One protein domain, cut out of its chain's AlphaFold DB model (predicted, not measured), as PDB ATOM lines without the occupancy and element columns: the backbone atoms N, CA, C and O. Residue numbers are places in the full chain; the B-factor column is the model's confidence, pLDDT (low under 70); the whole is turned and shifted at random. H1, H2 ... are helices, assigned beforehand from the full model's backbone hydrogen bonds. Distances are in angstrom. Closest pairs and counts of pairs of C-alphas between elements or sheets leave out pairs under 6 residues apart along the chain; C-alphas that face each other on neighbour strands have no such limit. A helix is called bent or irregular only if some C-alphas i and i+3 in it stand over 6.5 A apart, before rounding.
ATOM      1  N   SER A  11     -37.415 -12.816 -58.646       93.88
ATOM      2  CA  SER A  11     -36.970 -11.438 -58.908       93.88
ATOM      3  C   SER A  11     -37.998 -10.579 -59.656       93.88
ATOM      4  O   SER A  11     -37.929  -9.344 -59.616       93.88
ATOM      5  N   ILE A  12     -38.954 -11.213 -60.343       92.75
ATOM      6  CA  ILE A  12     -40.014 -10.541 -61.102       92.75
ATOM      7  C   ILE A  12     -41.422 -10.847 -60.585       92.75
ATOM      8  O   ILE A  12     -42.379 -10.277 -61.112       92.75
ATOM      9  N   PHE A  13     -41.561 -11.711 -59.577       89.06
ATOM     10  CA  PHE A  13     -42.851 -12.217 -59.111       89.06
ATOM     11  C   PHE A  13     -43.818 -11.094 -58.719       89.06
ATOM     12  O   PHE A  13     -44.926 -11.019 -59.252       89.06
ATOM     13  N   ASP A  14     -43.372 -10.157 -57.879       88.19
ATOM     14  CA  ASP A  14     -44.205  -9.038 -57.417       88.19
ATOM     15  C   ASP A  14     -44.659  -8.137 -58.570       88.19
ATOM     16  O   ASP A  14     -45.811  -7.708 -58.638       88.19
ATOM     17  N   LYS A  15     -43.760  -7.882 -59.531       92.06
ATOM     18  CA  LYS A  15     -44.081  -7.086 -60.724       92.06
ATOM     19  C   LYS A  15     -45.113  -7.800 -61.589       92.06
ATOM     20  O   LYS A  15     -46.027  -7.158 -62.098       92.06
ATOM     21  N   PHE A  16     -44.972  -9.113 -61.753       90.62
ATOM     22  CA  PHE A  16     -45.913  -9.914 -62.521       90.62
ATOM     23  C   PHE A  16     -47.292  -9.960 -61.858       90.62
ATOM     24  O   PHE A  16     -48.294  -9.768 -62.540       90.62
ATOM     25  N   MET A  17     -47.357 -10.122 -60.534       87.38
ATOM     26  CA  MET A  17     -48.623 -10.057 -59.801       87.38
ATOM     27  C   MET A  17     -49.299  -8.691 -59.953       87.38
ATOM     28  O   MET A  17     -50.489  -8.643 -60.254       87.38
ATOM     29  N   GLY A  18     -48.544  -7.588 -59.889       89.00
ATOM     30  CA  GLY A  18     -49.084  -6.251 -60.166       89.00
ATOM     31  C   GLY A  18     -49.660  -6.093 -61.581       89.00
ATOM     32  O   GLY A  18     -50.674  -5.422 -61.770       89.00
ATOM     33  N   LEU A  19     -49.072  -6.753 -62.587       88.88
ATOM     34  CA  LEU A  19     -49.631  -6.801 -63.947       88.88
ATOM     35  C   LEU A  19     -50.899  -7.659 -64.042       88.88
ATOM     36  O   LEU A  19     -51.735  -7.419 -64.908       88.88
ATOM     37  N   LEU A  20     -51.061  -8.667 -63.188       87.88
ATOM     38  CA  LEU A  20     -52.281  -9.472 -63.158       87.88
ATOM     39  C   LEU A  20     -53.433  -8.740 -62.462       87.88
ATOM     40  O   LEU A  20     -54.587  -8.938 -62.836       87.88
ATOM     41  N   GLU A  21     -53.144  -7.853 -61.509       85.50
ATOM     42  CA  GLU A  21     -54.164  -7.069 -60.798       85.50
ATOM     43  C   GLU A  21     -54.944  -6.101 -61.698       85.50
ATOM     44  O   GLU A  21     -56.102  -5.799 -61.406       85.50
ATOM     45  N   ILE A  22     -54.337  -5.626 -62.792       88.94
ATOM     46  CA  ILE A  22     -55.005  -4.742 -63.762       88.94
ATOM     47  C   ILE A  22     -55.952  -5.492 -64.705       88.94
ATOM     48  O   ILE A  22     -56.753  -4.862 -65.400       88.94
ATOM     49  N   LEU A  23     -55.860  -6.824 -64.770       86.94
ATOM     50  CA  LEU A  23     -56.724  -7.621 -65.630       86.94
ATOM     51  C   LEU A  23     -58.118  -7.765 -64.996       86.94
ATOM     52  O   LEU A  23     -58.244  -7.853 -63.771       86.94
ATOM     53  N   PRO A  24     -59.193  -7.816 -65.804       86.69
ATOM     54  CA  PRO A  24     -60.538  -8.013 -65.279       86.69
ATOM     55  C   PRO A  24     -60.641  -9.336 -64.506       86.69
ATOM     56  O   PRO A  24     -60.468 -10.420 -65.071       86.69
ATOM     57  N   LYS A  25     -60.953  -9.245 -63.208       79.75
ATOM     58  CA  LYS A  25     -61.035 -10.398 -62.288       79.75
ATOM     59  C   LYS A  25     -62.114 -11.415 -62.668       79.75
ATOM     60  O   LYS A  25     -62.064 -12.555 -62.233       79.75
ATOM     61  N   ASP A  26     -63.092 -11.013 -63.477       84.06
ATOM     62  CA  ASP A  26     -64.143 -11.881 -64.013       84.06
ATOM     63  C   ASP A  26     -63.716 -12.627 -65.291       84.06
ATOM     64  O   ASP A  26     -64.466 -13.463 -65.797       84.06
ATOM     65  N   LYS A  27     -62.536 -12.307 -65.843       85.75
ATOM     66  CA  LYS A  27     -61.986 -12.907 -67.070       85.75
ATOM     67  C   LYS A  27     -60.721 -13.723 -66.837       85.75
ATOM     68  O   LYS A  27     -60.414 -14.575 -67.669       85.75
ATOM     69  N   VAL A  28     -59.991 -13.458 -65.753       82.81
ATOM     70  CA  VAL A  28     -58.702 -14.093 -65.457       82.81
ATOM     71  C   VAL A  28     -58.716 -14.649 -64.041       82.81
ATOM     72  O   VAL A  28     -58.901 -13.913 -63.075       82.81
ATOM     73  N   GLU A  29     -58.493 -15.955 -63.931       82.44
ATOM     74  CA  GLU A  29     -58.330 -16.667 -62.666       82.44
ATOM     75  C   GLU A  29     -56.854 -17.035 -62.484       82.44
ATOM     76  O   GLU A  29     -56.215 -17.552 -63.403       82.44
ATOM     77  N   VAL A  30     -56.308 -16.746 -61.302       81.88
ATOM     78  CA  VAL A  30     -54.914 -17.040 -60.951       81.88
ATOM     79  C   VAL A  30     -54.909 -18.088 -59.847       81.88
ATOM     80  O   VAL A  30     -55.343 -17.818 -58.728       81.88
ATOM     81  N   THR A  31     -54.375 -19.271 -60.148       81.19
ATOM     82  CA  THR A  31     -54.264 -20.371 -59.184       81.19
ATOM     83  C   THR A  31     -52.804 -20.566 -58.804       81.19
ATOM     84  O   THR A  31     -51.995 -21.005 -59.618       81.19
ATOM     85  N   ILE A  32     -52.460 -20.252 -57.555       76.25
ATOM     86  CA  ILE A  32     -51.112 -20.471 -57.019       76.25
ATOM     87  C   ILE A  32     -51.059 -21.884 -56.444       76.25
ATOM     88  O   ILE A  32     -51.689 -22.171 -55.423       76.25
ATOM     89  N   GLN A  33     -50.288 -22.765 -57.077       68.31
ATOM     90  CA  GLN A  33     -49.941 -24.054 -56.486       68.31
ATOM     91  C   GLN A  33     -48.885 -23.804 -55.409       68.31
ATOM     92  O   GLN A  33     -47.698 -23.710 -55.696       68.31
ATOM     93  N   ARG A  34     -49.318 -23.621 -54.157       61.34
ATOM     94  CA  ARG A  34     -48.385 -23.629 -53.029       61.34
ATOM     95  C   ARG A  34     -47.944 -25.071 -52.817       61.34
ATOM     96  O   ARG A  34     -48.732 -25.873 -52.316       61.34
ATOM     97  N   GLU A  35     -46.707 -25.389 -53.174       55.19
ATOM     98  CA  GLU A  35     -46.039 -26.602 -52.704       55.19
ATOM     99  C   GLU A  35     -45.783 -26.453 -51.196       55.19
ATOM    100  O   GLU A  35     -44.691 -26.134 -50.743       55.19
ATOM    101  N   TYR A  36     -46.821 -26.641 -50.379       51.12
ATOM    102  CA  TYR A  36     -46.573 -27.065 -49.007       51.12
ATOM    103  C   TYR A  36     -45.899 -28.433 -49.096       51.12
ATOM    104  O   TYR A  36     -46.380 -29.255 -49.880       51.12
ATOM    105  N   PRO A  37     -44.846 -28.727 -48.312       56.22
ATOM    106  CA  PRO A  37     -44.321 -30.080 -48.249       56.22
ATOM    107  C   PRO A  37     -45.443 -30.994 -47.747       56.22
ATOM    108  O   PRO A  37     -45.753 -31.053 -46.554       56.22
ATOM    109  N   SER A  38     -46.109 -31.665 -48.683       62.41
ATOM    110  CA  SER A  38     -47.187 -32.590 -48.399       62.41
ATOM    111  C   SER A  38     -46.532 -33.868 -47.909       62.41
ATOM    112  O   SER A  38     -46.146 -34.725 -48.702       62.41
ATOM    113  N   ILE A  39     -46.359 -33.985 -46.594       72.31
ATOM    114  CA  ILE A  39     -46.088 -35.297 -46.014       72.31
ATOM    115  C   ILE A  39     -47.336 -36.151 -46.222       72.31
ATOM    116  O   ILE A  39     -48.466 -35.678 -46.071       72.31
ATOM    117  N   SER A  40     -47.144 -37.411 -46.585       81.88
ATOM    118  CA  SER A  40     -48.256 -38.350 -46.676       81.88
ATOM    119  C   SER A  40     -48.895 -38.563 -45.298       81.88
ATOM    120  O   SER A  40     -48.264 -38.373 -44.253       81.88
ATOM    121  N   PHE A  41     -50.157 -39.002 -45.279       82.19
ATOM    122  CA  PHE A  41     -50.839 -39.354 -44.029       82.19
ATOM    123  C   PHE A  41     -50.061 -40.411 -43.228       82.19
ATOM    124  O   PHE A  41     -49.949 -40.304 -42.009       82.19
ATOM    125  N   GLU A  42     -49.466 -41.394 -43.909       86.38
ATOM    126  CA  GLU A  42     -48.667 -42.437 -43.261       86.38
ATOM    127  C   GLU A  42     -47.383 -41.878 -42.636       86.38
ATOM    128  O   GLU A  42     -47.064 -42.206 -41.493       86.38
ATOM    129  N   GLU A  43     -46.680 -40.968 -43.316       83.00
ATOM    130  CA  GLU A  43     -45.511 -40.290 -42.742       83.00
ATOM    131  C   GLU A  43     -45.889 -39.419 -41.540       83.00
ATOM    132  O   GLU A  43     -45.178 -39.402 -40.531       83.00
ATOM    133  N   ALA A  44     -47.025 -38.718 -41.609       84.88
ATOM    134  CA  ALA A  44     -47.545 -37.936 -40.492       84.88
ATOM    135  C   ALA A  44     -47.862 -38.835 -39.287       84.88
ATOM    136  O   ALA A  44     -47.420 -38.562 -38.168       84.88
ATOM    137  N   LYS A  45     -48.558 -39.952 -39.524       89.62
ATOM    138  CA  LYS A  45     -48.898 -40.953 -38.507       89.62
ATOM    139  C   LYS A  45     -47.647 -41.527 -37.843       89.62
ATOM    140  O   LYS A  45     -47.591 -41.608 -36.617       89.62
ATOM    141  N   GLN A  46     -46.620 -41.860 -38.623       90.00
ATOM    142  CA  GLN A  46     -45.341 -42.339 -38.095       90.00
ATOM    143  C   GLN A  46     -44.624 -41.278 -37.248       90.00
ATOM    144  O   GLN A  46     -44.137 -41.593 -36.160       90.00
ATOM    145  N   LYS A  47     -44.584 -40.015 -37.704       85.56
ATOM    146  CA  LYS A  47     -43.989 -38.902 -36.942       85.56
ATOM    147  C   LYS A  47     -44.684 -38.708 -35.593       85.56
ATOM    148  O   LYS A  47     -44.004 -38.587 -34.574       85.56
ATOM    149  N   VAL A  48     -46.016 -38.735 -35.578       87.25
ATOM    150  CA  VAL A  48     -46.818 -38.609 -34.351       87.25
ATOM    151  C   VAL A  48     -46.578 -39.793 -33.417       87.25
ATOM    152  O   VAL A  48     -46.285 -39.585 -32.242       87.25
ATOM    153  N   GLN A  49     -46.614 -41.028 -33.926       88.94
ATOM    154  CA  GLN A  49     -46.372 -42.217 -33.105       88.94
ATOM    155  C   GLN A  49     -44.981 -42.191 -32.462       88.94
ATOM    156  O   GLN A  49     -44.830 -42.503 -31.281       88.94
ATOM    157  N   LYS A  50     -43.959 -41.773 -33.219       86.94
ATOM    158  CA  LYS A  50     -42.596 -41.617 -32.705       86.94
ATOM    159  C   LYS A  50     -42.527 -40.570 -31.592       86.94
ATOM    160  O   LYS A  50     -41.857 -40.808 -30.587       86.94
ATOM    161  N   ALA A  51     -43.216 -39.440 -31.753       85.25
ATOM    162  CA  ALA A  51     -43.285 -38.404 -30.728       85.25
ATOM    163  C   ALA A  51     -43.940 -38.933 -29.446       85.25
ATOM    164  O   ALA A  51     -43.350 -38.798 -28.381       85.25
ATOM    165  N   ILE A  52     -45.085 -39.618 -29.559       86.06
ATOM    166  CA  ILE A  52     -45.796 -40.221 -28.419       86.06
ATOM    167  C   ILE A  52     -44.894 -41.204 -27.667       86.06
ATOM    168  O   ILE A  52     -44.762 -41.108 -26.450       86.06
ATOM    169  N   ASN A  53     -44.213 -42.102 -28.384       86.62
ATOM    170  CA  ASN A  53     -43.310 -43.078 -27.765       86.62
ATOM    171  C   ASN A  53     -42.129 -42.399 -27.044       86.62
ATOM    172  O   ASN A  53     -41.687 -42.866 -25.999       86.62
ATOM    173  N   SER A  54     -41.650 -41.268 -27.571       83.81
ATOM    174  CA  SER A  54     -40.518 -40.522 -27.005       83.81
ATOM    175  C   SER A  54     -40.871 -39.749 -25.727       83.81
ATOM    176  O   SER A  54     -39.961 -39.399 -24.974       83.81
ATOM    177  N   ILE A  55     -42.164 -39.503 -25.456       82.06
ATOM    178  CA  ILE A  55     -42.633 -38.844 -24.222       82.06
ATOM    179  C   ILE A  55     -42.279 -39.706 -23.008       82.06
ATOM    180  O   ILE A  55     -41.664 -39.216 -22.064       82.06
ATOM    181  N   SER A  56     -42.605 -41.000 -23.059       80.50
ATOM    182  CA  SER A  56     -42.319 -41.954 -21.978       80.50
ATOM    183  C   SER A  56     -40.820 -42.147 -21.740       80.50
ATOM    184  O   SER A  56     -40.399 -42.455 -20.631       80.50
ATOM    185  N   GLU A  57     -40.005 -41.949 -22.779       82.44
ATOM    186  CA  GLU A  57     -38.545 -42.066 -22.717       82.44
ATOM    187  C   GLU A  57     -37.853 -40.758 -22.285       82.44
ATOM    188  O   GLU A  57     -36.628 -40.730 -22.170       82.44
ATOM    189  N   ASN A  58     -38.612 -39.675 -22.065       79.31
ATOM    190  CA  ASN A  58     -38.111 -38.326 -21.780       79.31
ATOM    191  C   ASN A  58     -37.062 -37.828 -22.804       79.31
ATOM    192  O   ASN A  58     -36.170 -37.043 -22.481       79.31
ATOM    193  N   LYS A  59     -37.160 -38.282 -24.062       77.69
ATOM    194  CA  LYS A  59     -36.238 -37.938 -25.164       77.69
ATOM    195  C   LYS A  59     -36.708 -36.703 -25.941       77.69
ATOM    196  O   LYS A  59     -36.742 -36.700 -27.171       77.69
ATOM    197  N   GLY A  60     -37.122 -35.667 -25.217       78.38
ATOM    198  CA  GLY A  60     -37.502 -34.380 -25.797       78.38
ATOM    199  C   GLY A  60     -36.291 -33.513 -26.148       78.38
ATOM    200  O   GLY A  60     -35.185 -33.741 -25.664       78.38
ATOM    201  N   ILE A  61     -36.521 -32.488 -26.969       82.56
ATOM    202  CA  ILE A  61     -35.584 -31.371 -27.140       82.56
ATOM    203  C   ILE A  61     -36.145 -30.126 -26.437       82.56
ATOM    204  O   ILE A  61     -37.368 -29.960 -26.387       82.56
ATOM    205  N   PRO A  62     -35.288 -29.246 -25.898       85.94
ATOM    206  CA  PRO A  62     -35.696 -27.945 -25.383       85.94
ATOM    207  C   PRO A  62     -36.498 -27.124 -26.405       85.94
ATOM    208  O   PRO A  62     -36.257 -27.198 -27.611       85.94
ATOM    209  N   LEU A  63     -37.437 -26.309 -25.915       82.38
ATOM    210  CA  LEU A  63     -38.361 -25.535 -26.752       82.38
ATOM    211  C   LEU A  63     -37.642 -24.624 -27.760       82.38
ATOM    212  O   LEU A  63     -38.049 -24.551 -28.913       82.38
ATOM    213  N   ASN A  64     -36.559 -23.967 -27.349       86.62
ATOM    214  CA  ASN A  64     -35.749 -23.131 -28.237       86.62
ATOM    215  C   ASN A  64     -35.159 -23.938 -29.404       86.62
ATOM    216  O   ASN A  64     -35.322 -23.546 -30.551       86.62
ATOM    217  N   GLN A  65     -34.592 -25.117 -29.133       85.38
ATOM    218  CA  GLN A  65     -34.073 -25.999 -30.183       85.38
ATOM    219  C   GLN A  65     -35.180 -26.520 -31.107       85.38
ATOM    220  O   GLN A  65     -34.951 -26.722 -32.299       85.38
ATOM    221  N   ALA A  66     -36.385 -26.747 -30.574       82.75
ATOM    222  CA  ALA A  66     -37.535 -27.134 -31.388       82.75
ATOM    223  C   ALA A  66     -37.948 -26.017 -32.353       82.75
ATOM    224  O   ALA A  66     -38.211 -26.290 -33.521       82.75
ATOM    225  N   ILE A  67     -37.969 -24.775 -31.870       84.31
ATOM    226  CA  ILE A  67     -38.305 -23.591 -32.660       84.31
ATOM    227  C   ILE A  67     -37.241 -23.341 -33.739       84.31
ATOM    228  O   ILE A  67     -37.590 -23.196 -34.909       84.31
ATOM    229  N   ASP A  68     -35.955 -23.391 -33.385       85.81
ATOM    230  CA  ASP A  68     -34.844 -23.189 -34.327       85.81
ATOM    231  C   ASP A  68     -34.862 -24.214 -35.467       85.81
ATOM    232  O   ASP A  68     -34.650 -23.876 -36.630       85.81
ATOM    233  N   LYS A  69     -35.197 -25.472 -35.155       80.12
ATOM    234  CA  LYS A  69     -35.323 -26.538 -36.152       80.12
ATOM    235  C   LYS A  69     -36.434 -26.264 -37.167       80.12
ATOM    236  O   LYS A  69     -36.277 -26.617 -38.331       80.12
ATOM    237  N   VAL A  70     -37.545 -25.664 -36.740       77.69
ATOM    238  CA  VAL A  70     -38.669 -25.320 -37.625       77.69
ATOM    239  C   VAL A  70     -38.312 -24.149 -38.539       77.69
ATOM    240  O   VAL A  70     -38.716 -24.156 -39.693       77.69
ATOM    241  N   PHE A  71     -37.532 -23.176 -38.061       72.69
ATOM    242  CA  PHE A  71     -37.108 -22.030 -38.875       72.69
ATOM    243  C   PHE A  71     -35.978 -22.337 -39.869       72.69
ATOM    244  O   PHE A  71     -35.775 -21.571 -40.805       72.69
ATOM    245  N   GLN A  72     -35.236 -23.429 -39.667       67.56
ATOM    246  CA  GLN A  72     -34.136 -23.862 -40.539       67.56
ATOM    247  C   GLN A  72     -34.519 -24.988 -41.522       67.56
ATOM    248  O   GLN A  72     -33.646 -25.447 -42.259       67.56
ATOM    249  N   SER A  73     -35.771 -25.466 -41.500       53.62
ATOM    250  CA  SER A  73     -36.263 -26.577 -42.340       53.62
ATOM    251  C   SER A  73     -37.087 -26.104 -43.529       53.62
ATOM    252  O   SER A  73     -37.806 -25.094 -43.375       53.62
TER     253      SER A  73
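AT A GLANCE: This is residues 11 to 73 of the 73 residues of an uncharacterized protein of Sulfurimonas sp. RIFOXYB12_FULL_35_9 (UniProt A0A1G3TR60). Three separate helices are strung along an open, extended chain: H1 at one end, then a long bare link, then H2, with H3 folding back across a gap from it. No helix touches another. The printed part has 63 residues, with three named helices in the order H1, H2, H3 and no named strand, class all helix; it is extended, with a radius of gyration of the C-alphas of 20.6 A and spans of 58 by 26 by 16 A.

HOW THE PARTS SIT: Look first at H1, residues 11 to 21, which is irregular: C-alphas 11 and 14 are 7.8 A apart. Go on to H2, residues 41 to 56, and H3, residues 63 to 71; the three are apart from one another. In H3 every O i to N i+4 pair is within hydrogen-bond range; in H1 6 of 7 are, in H2 11 of 12.

IN THESE COORDINATES: Find C-alpha 11 at (-36.970, -11.438, -58.908), where H1 begins its 17.8 A. H2 runs 23.8 A from Phe 41 to Ser 56. H3 runs 12.7 A from Leu 63 to C-alpha 71 at (-37.108, -22.030, -38.875).

THE WHOLE: The C-alphas of Pro 24 and Glu 57, the two farthest apart, are 58.8 A apart. The link from H1 to H2, residues 22 to 40, is long; that from H2 to H3 is short. The printed part has no cut; pLDDT is under 70 at residues 33 to 38 and 72 to 73.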